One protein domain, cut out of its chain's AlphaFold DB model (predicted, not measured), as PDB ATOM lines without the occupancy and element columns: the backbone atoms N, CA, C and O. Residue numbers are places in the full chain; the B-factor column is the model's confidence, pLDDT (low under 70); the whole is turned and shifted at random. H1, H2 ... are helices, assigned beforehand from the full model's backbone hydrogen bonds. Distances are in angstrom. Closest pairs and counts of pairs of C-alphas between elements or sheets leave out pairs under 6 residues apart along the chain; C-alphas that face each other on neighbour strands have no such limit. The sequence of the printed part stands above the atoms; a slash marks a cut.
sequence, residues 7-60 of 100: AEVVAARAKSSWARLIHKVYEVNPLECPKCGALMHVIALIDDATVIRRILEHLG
ATOM      1  N   ALA A   7      17.105  93.227 -14.914       75.44
ATOM      2  CA  ALA A   7      15.849  93.388 -15.634       75.44
ATOM      3  C   ALA A   7      14.959  94.465 -14.998       75.44
ATOM      4  O   ALA A   7      14.283  95.205 -15.715       75.44
ATOM      5  N   GLU A   8      15.008  94.624 -13.677       77.31
ATOM      6  CA  GLU A   8      14.265  95.655 -12.948       77.31
ATOM      7  C   GLU A   8      14.791  97.062 -13.278       77.31
ATOM      8  O   GLU A   8      14.017  97.977 -13.584       77.31
ATOM      9  N   VAL A   9      16.120  97.217 -13.354       80.94
ATOM     10  CA  VAL A   9      16.774  98.463 -13.794       80.94
ATOM     11  C   VAL A   9      16.420  98.796 -15.248       80.94
ATOM     12  O   VAL A   9      16.154  99.957 -15.583       80.94
ATOM     13  N   VAL A  10      16.392  97.794 -16.132       83.25
ATOM     14  CA  VAL A  10      16.007  97.968 -17.542       83.25
ATOM     15  C   VAL A  10      14.533  98.367 -17.666       83.25
ATOM     16  O   VAL A  10      14.218  99.312 -18.393       83.25
ATOM     17  N   ALA A  11      13.634  97.723 -16.920       77.38
ATOM     18  CA  ALA A  11      12.210  98.046 -16.917       77.38
ATOM     19  C   ALA A  11      11.940  99.469 -16.400       77.38
ATOM     20  O   ALA A  11      11.137 100.197 -16.988       77.38
ATOM     21  N   ALA A  12      12.640  99.905 -15.349       78.88
ATOM     22  CA  ALA A  12      12.538 101.269 -14.831       78.88
ATOM     23  C   ALA A  12      12.979 102.319 -15.870       78.88
ATOM     24  O   ALA A  12      12.294 103.325 -16.071       78.88
ATOM     25  N   ARG A  13      14.077 102.062 -16.595       81.75
ATOM     26  CA  ARG A  13      14.558 102.933 -17.685       81.75
ATOM     27  C   ARG A  13      13.603 102.975 -18.878       81.75
ATOM     28  O   ARG A  13      13.442 104.029 -19.496       81.75
ATOM     29  N   ALA A  14      12.966 101.854 -19.211       79.81
ATOM     30  CA  ALA A  14      11.962 101.801 -20.269       79.81
ATOM     31  C   ALA A  14      10.714 102.620 -19.900       79.81
ATOM     32  O   ALA A  14      10.257 103.426 -20.709       79.81
ATOM     33  N   LYS A  15      10.221 102.491 -18.658       80.56
ATOM     34  CA  LYS A  15       9.088 103.276 -18.132       80.56
ATOM     35  C   LYS A  15       9.374 104.780 -18.141       80.56
ATOM     36  O   LYS A  15       8.541 105.549 -18.613       80.56
ATOM     37  N   SER A  16      10.557 105.209 -17.690       77.75
ATOM     38  CA  SER A  16      10.927 106.634 -17.688       77.75
ATOM     39  C   SER A  16      11.122 107.197 -19.100       77.75
ATOM     40  O   SER A  16      10.701 108.317 -19.391       77.75
ATOM     41  N   SER A  17      11.694 106.406 -20.011       84.56
ATOM     42  CA  SER A  17      11.831 106.786 -21.421       84.56
ATOM     43  C   SER A  17      10.473 106.911 -22.108       84.56
ATOM     44  O   SER A  17      10.256 107.865 -22.854       84.56
ATOM     45  N   TRP A  18       9.551 105.986 -21.831       75.12
ATOM     46  CA  TRP A  18       8.185 106.026 -22.341       75.12
ATOM     47  C   TRP A  18       7.428 107.247 -21.816       75.12
ATOM     48  O   TRP A  18       6.909 108.013 -22.621       75.12
ATOM     49  N   ALA A  19       7.473 107.513 -20.508       77.00
ATOM     50  CA  ALA A  19       6.877 108.714 -19.921       77.00
ATOM     51  C   ALA A  19       7.419 110.000 -20.570       77.00
ATOM     52  O   ALA A  19       6.644 110.881 -20.933       77.00
ATOM     53  N   ARG A  20       8.734 110.084 -20.821       81.00
ATOM     54  CA  ARG A  20       9.343 111.231 -21.517       81.00
ATOM     55  C   ARG A  20       8.870 111.375 -22.966       81.00
ATOM     56  O   ARG A  20       8.775 112.491 -23.467       81.00
ATOM     57  N   LEU A  21       8.634 110.269 -23.670       80.06
ATOM     58  CA  LEU A  21       8.123 110.289 -25.045       80.06
ATOM     59  C   LEU A  21       6.647 110.688 -25.095       80.06
ATOM     60  O   LEU A  21       6.281 111.481 -25.954       80.06
ATOM     61  N   ILE A  22       5.838 110.184 -24.163       75.50
ATOM     62  CA  ILE A  22       4.435 110.569 -23.987       75.50
ATOM     63  C   ILE A  22       4.353 112.065 -23.682       75.50
ATOM     64  O   ILE A  22       3.673 112.789 -24.394       75.50
ATOM     65  N   HIS A  23       5.140 112.564 -22.729       69.50
ATOM     66  CA  HIS A  23       5.192 113.989 -22.398       69.50
ATOM     67  C   HIS A  23       5.394 114.875 -23.641       69.50
ATOM     68  O   HIS A  23       4.578 115.746 -23.917       69.50
ATOM     69  N   LYS A  24       6.371 114.543 -24.497       68.62
ATOM     70  CA  LYS A  24       6.625 115.273 -25.754       68.62
ATOM     71  C   LYS A  24       5.454 115.291 -26.743       68.62
ATOM     72  O   LYS A  24       5.443 116.137 -27.631       68.62
ATOM     73  N   VAL A  25       4.541 114.325 -26.663       73.19
ATOM     74  CA  VAL A  25       3.365 114.226 -27.542       73.19
ATOM     75  C   VAL A  25       2.160 114.954 -26.940       73.19
ATOM     76  O   VAL A  25       1.377 115.519 -27.695       73.19
ATOM     77  N   TYR A  26       2.022 114.970 -25.610       65.00
ATOM     78  CA  TYR A  26       0.830 115.474 -24.913       65.00
ATOM     79  C   TYR A  26       0.978 116.874 -24.289       65.00
ATOM     80  O   TYR A  26      -0.003 117.404 -23.783       65.00
ATOM     81  N   GLU A  27       2.161 117.494 -24.317       69.31
ATOM     82  CA  GLU A  27       2.377 118.827 -23.719       69.31
ATOM     83  C   GLU A  27       1.696 119.988 -24.461       69.31
ATOM     84  O   GLU A  27       1.530 121.061 -23.886       69.31
ATOM     85  N   VAL A  28       1.315 119.810 -25.728       68.44
ATOM     86  CA  VAL A  28       0.704 120.880 -26.527       68.44
ATOM     87  C   VAL A  28      -0.768 120.564 -26.721       68.44
ATOM     88  O   VAL A  28      -1.095 119.602 -27.410       68.44
ATOM     89  N   ASN A  29      -1.652 121.384 -26.143       75.75
ATOM     90  CA  ASN A  29      -3.078 121.327 -26.446       75.75
ATOM     91  C   ASN A  29      -3.293 121.823 -27.888       75.75
ATOM     92  O   ASN A  29      -3.170 123.023 -28.140       75.75
ATOM     93  N   PRO A  30      -3.627 120.945 -28.853       77.94
ATOM     94  CA  PRO A  30      -3.806 121.362 -30.240       77.94
ATOM     95  C   PRO A  30      -5.059 122.231 -30.440       77.94
ATOM     96  O   PRO A  30      -5.244 122.788 -31.520       77.94
ATOM     97  N   LEU A  31      -5.923 122.329 -29.424       88.12
ATOM     98  CA  LEU A  31      -7.147 123.123 -29.432       88.12
ATOM     99  C   LEU A  31      -6.983 124.478 -28.733       88.12
ATOM    100  O   LEU A  31      -7.975 125.152 -28.482       88.12
ATOM    101  N   GLU A  32      -5.761 124.901 -28.430       89.69
ATOM    102  CA  GLU A  32      -5.476 126.262 -27.980       89.69
ATOM    103  C   GLU A  32      -4.803 127.055 -29.104       89.69
ATOM    104  O   GLU A  32      -3.835 126.607 -29.720       89.69
ATOM    105  N   CYS A  33      -5.310 128.255 -29.393       88.75
ATOM    106  CA  CYS A  33      -4.719 129.110 -30.410       88.75
ATOM    107  C   CYS A  33      -3.342 129.623 -29.952       88.75
ATOM    108  O   CYS A  33      -3.278 130.407 -29.002       88.75
ATOM    109  N   PRO A  34      -2.244 129.347 -30.681       86.56
ATOM    110  CA  PRO A  34      -0.899 129.756 -30.267       86.56
ATOM    111  C   PRO A  34      -0.662 131.276 -30.332       86.56
ATOM    112  O   PRO A  34       0.384 131.752 -29.903       86.56
ATOM    113  N   LYS A  35      -1.594 132.050 -30.907       91.12
ATOM    114  CA  LYS A  35      -1.501 133.518 -31.000       91.12
ATOM    115  C   LYS A  35      -2.260 134.247 -29.896       91.12
ATOM    116  O   LYS A  35      -1.833 135.325 -29.500       91.12
ATOM    117  N   CYS A  36      -3.405 133.719 -29.464       94.56
ATOM    118  CA  CYS A  36      -4.310 134.427 -28.553       94.56
ATOM    119  C   CYS A  36      -4.847 133.585 -27.386       94.56
ATOM    120  O   CYS A  36      -5.596 134.124 -26.579       94.56
ATOM    121  N   GLY A  37      -4.519 132.293 -27.297       89.50
ATOM    122  CA  GLY A  37      -4.970 131.404 -26.218       89.50
ATOM    123  C   GLY A  37      -6.448 130.997 -26.285       89.50
ATOM    124  O   GLY A  37      -6.940 130.299 -25.404       89.50
ATOM    125  N   ALA A  38      -7.189 131.427 -27.311       92.81
ATOM    126  CA  ALA A  38      -8.594 131.055 -27.468       92.81
ATOM    127  C   ALA A  38      -8.758 129.562 -27.794       92.81
ATOM    128  O   ALA A  38      -7.934 128.979 -28.504       92.81
ATOM    129  N   LEU A  39      -9.870 128.977 -27.340       92.75
ATOM    130  CA  LEU A  39     -10.247 127.604 -27.674       92.75
ATOM    131  C   LEU A  39     -10.592 127.478 -29.164       92.75
ATOM    132  O   LEU A  39     -11.415 128.217 -29.706       92.75
ATOM    133  N   MET A  40      -9.970 126.506 -29.817       92.19
ATOM    134  CA  MET A  40     -10.215 126.108 -31.197       92.19
ATOM    135  C   MET A  40     -11.083 124.849 -31.236       92.19
ATOM    136  O   MET A  40     -11.064 124.029 -30.323       92.19
ATOM    137  N   HIS A  41     -11.832 124.679 -32.325       90.25
ATOM    138  CA  HIS A  41     -12.704 123.525 -32.540       90.25
ATOM    139  C   HIS A  41     -12.306 122.807 -33.828       90.25
ATOM    140  O   HIS A  41     -11.942 123.446 -34.818       90.25
ATOM    141  N   VAL A  42     -12.392 121.476 -33.829       89.31
ATOM    142  CA  VAL A  42     -12.201 120.678 -35.045       89.31
ATOM    143  C   VAL A  42     -13.438 120.836 -35.924       89.31
ATOM    144  O   VAL A  42     -14.535 120.474 -35.513       89.31
ATOM    145  N   ILE A  43     -13.258 121.374 -37.129       93.00
ATOM    146  CA  ILE A  43     -14.362 121.609 -38.078       93.00
ATOM    147  C   ILE A  43     -14.450 120.549 -39.180       93.00
ATOM    148  O   ILE A  43     -15.503 120.385 -39.788       93.00
ATOM    149  N   ALA A  44     -13.351 119.846 -39.461       92.62
ATOM    150  CA  ALA A  44     -13.277 118.824 -40.498       92.62
ATOM    151  C   ALA A  44     -12.087 117.885 -40.260       92.62
ATOM    152  O   ALA A  44     -11.059 118.300 -39.720       92.62
ATOM    153  N   LEU A  45     -12.218 116.645 -40.731       93.25
ATOM    154  CA  LEU A  45     -11.113 115.711 -40.923       93.25
ATOM    155  C   LEU A  45     -10.848 115.604 -42.428       93.25
ATOM    156  O   LEU A  45     -11.777 115.370 -43.196       93.25
ATOM    157  N   ILE A  46      -9.599 115.808 -42.844       94.19
ATOM    158  CA  ILE A  46      -9.189 115.743 -44.251       94.19
ATOM    159  C   ILE A  46      -8.209 114.583 -44.394       94.19
ATOM    160  O   ILE A  46      -7.115 114.634 -43.831       94.19
ATOM    161  N   ASP A  47      -8.596 113.556 -45.141       95.25
ATOM    162  CA  ASP A  47      -7.808 112.349 -45.403       95.25
ATOM    163  C   ASP A  47      -7.399 112.192 -46.881       95.25
ATOM    164  O   ASP A  47      -6.474 111.438 -47.188       95.25
ATOM    165  N   ASP A  48      -8.010 112.951 -47.799       96.69
ATOM    166  CA  ASP A  48      -7.621 112.986 -49.210       96.69
ATOM    167  C   ASP A  48      -6.202 113.559 -49.388       96.69
ATOM    168  O   ASP A  48      -5.921 114.735 -49.126       96.69
ATOM    169  N   ALA A  49      -5.296 112.723 -49.900       94.06
ATOM    170  CA  ALA A  49      -3.887 113.061 -50.086       94.06
ATOM    171  C   ALA A  49      -3.657 114.263 -51.022       94.06
ATOM    172  O   ALA A  49      -2.709 115.031 -50.832       94.06
ATOM    173  N   THR A  50      -4.514 114.444 -52.026       96.44
ATOM    174  CA  THR A  50      -4.429 115.541 -52.995       96.44
ATOM    175  C   THR A  50      -4.844 116.857 -52.351       96.44
ATOM    176  O   THR A  50      -4.175 117.875 -52.539       96.44
ATOM    177  N   VAL A  51      -5.909 116.844 -51.545       96.88
ATOM    178  CA  VAL A  51      -6.350 118.016 -50.773       96.88
ATOM    179  C   VAL A  51      -5.292 118.407 -49.743       96.88
ATOM    180  O   VAL A  51      -4.893 119.572 -49.695       96.88
ATOM    181  N   ILE A  52      -4.771 117.436 -48.984       95.06
ATOM    182  CA  ILE A  52      -3.696 117.656 -48.005       95.06
ATOM    183  C   ILE A  52      -2.488 118.311 -48.678       95.06
ATOM    184  O   ILE A  52      -1.982 119.327 -48.197       95.06
ATOM    185  N   ARG A  53      -2.044 117.767 -49.817       95.31
ATOM    186  CA  ARG A  53      -0.912 118.314 -50.567       95.31
ATOM    187  C   ARG A  53      -1.148 119.767 -50.974       95.31
ATOM    188  O   ARG A  53      -0.289 120.602 -50.708       95.31
ATOM    189  N   ARG A  54      -2.307 120.082 -51.561       97.50
ATOM    190  CA  ARG A  54      -2.647 121.449 -51.995       97.50
ATOM    191  C   ARG A  54      -2.620 122.450 -50.837       97.50
ATOM    192  O   ARG A  54      -2.099 123.548 -51.005       97.50
ATOM    193  N   ILE A  55      -3.148 122.075 -49.670       96.31
ATOM    194  CA  ILE A  55      -3.125 122.918 -48.463       96.31
ATOM    195  C   ILE A  55      -1.683 123.170 -48.016       96.31
ATOM    196  O   ILE A  55      -1.291 124.312 -47.786       96.31
ATOM    197  N   LEU A  56      -0.875 122.112 -47.914       96.00
ATOM    198  CA  LEU A  56       0.509 122.227 -47.458       96.00
ATOM    199  C   LEU A  56       1.385 123.017 -48.436       96.00
ATOM    200  O   LEU A  56       2.223 123.798 -47.991       96.00
ATOM    201  N   GLU A  57       1.190 122.855 -49.747       96.69
ATOM    202  CA  GLU A  57       1.879 123.652 -50.769       96.69
ATOM    203  C   GLU A  57       1.500 125.135 -50.661       96.69
ATOM    204  O   GLU A  57       2.387 125.984 -50.658       96.69
ATOM    205  N   HIS A  58       0.212 125.451 -50.477       97.62
ATOM    206  CA  HIS A  58      -0.254 126.829 -50.283       97.62
ATOM    207  C   HIS A  58       0.362 127.498 -49.044       97.62
ATOM    208  O   HIS A  58       0.711 128.675 -49.084       97.62
ATOM    209  N   LEU A  59       0.536 126.743 -47.957       96.44
ATOM    210  CA  LEU A  59       1.159 127.226 -46.723       96.44
ATOM    211  C   LEU A  59       2.698 127.251 -46.777       96.44
ATOM    212  O   LEU A  59       3.327 127.681 -45.812       96.44
ATOM    213  N   GLY A  60       3.322 126.758 -47.853       96.25
ATOM    214  CA  GLY A  60       4.778 126.597 -47.936       96.25
ATOM    215  C   GLY A  60       5.340 125.518 -46.996       96.25
ATOM    216  O   GLY A  60       6.532 125.508 -46.703       96.25
TER     217      GLY A  60
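Overview. This is residues 7 to 60 of the 100 residues of an uncharacterized protein of Betaproteobacteria bacterium RIFCSPLOWO2_02_FULL_65_20 (UniProt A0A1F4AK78). A long, free helix, H1, is followed by a looping link that leads to a shorter helix, H2, lying across the far end of an open, stretched shape. The two helices do not pack on each other: H1 sticks out at one end, residues 43 to 60 with H2 stand free at the other, and the link turns back on itself around residues 31 to 39. The printed part has 54 residues with two named helices, H1 then H2, and no named strand, and its class is all helix. It is extended, with a radius of gyration of the C-alphas of 18.1 A, and elongated, spanning 50 by 30 by 20 A.

Arrangement. H1, residues 7 to 26, stands free, as do residues 27 and 28 after it. A long link of 22 residues, 27 to 48, joins it to H2, residues 49 to 58. H1 and H2 are apart, with no C-alpha of the one within 8 A of the other. Residues 43 to 60, of which 49 to 58 belong to H2, also stand free. In H1 and H2 every O i to N i+4 pair is within hydrogen-bond range.

Along the chain. H1 begins at C-alpha 7, (15.849, 93.388, -15.634), and ends at C-alpha 26, (0.830, 115.474, -24.913), 28.3 A from first to last C-alpha. H2 measures 14.2 A from C-alpha 49 to C-alpha 58, at (-0.254, 126.829, -50.283).

Size, cuts and confidence. The two C-alphas farthest apart are those of Ala 7 and His 58, at 50.8 A. The printed part has no cut. The C-alphas of residues 27 to 48 lie 7 to 20 A from the mean of the C-alphas. The mean pLDDT of the printed part is 85.9, and residues 23 to 24 and 26 to 28 are under 70.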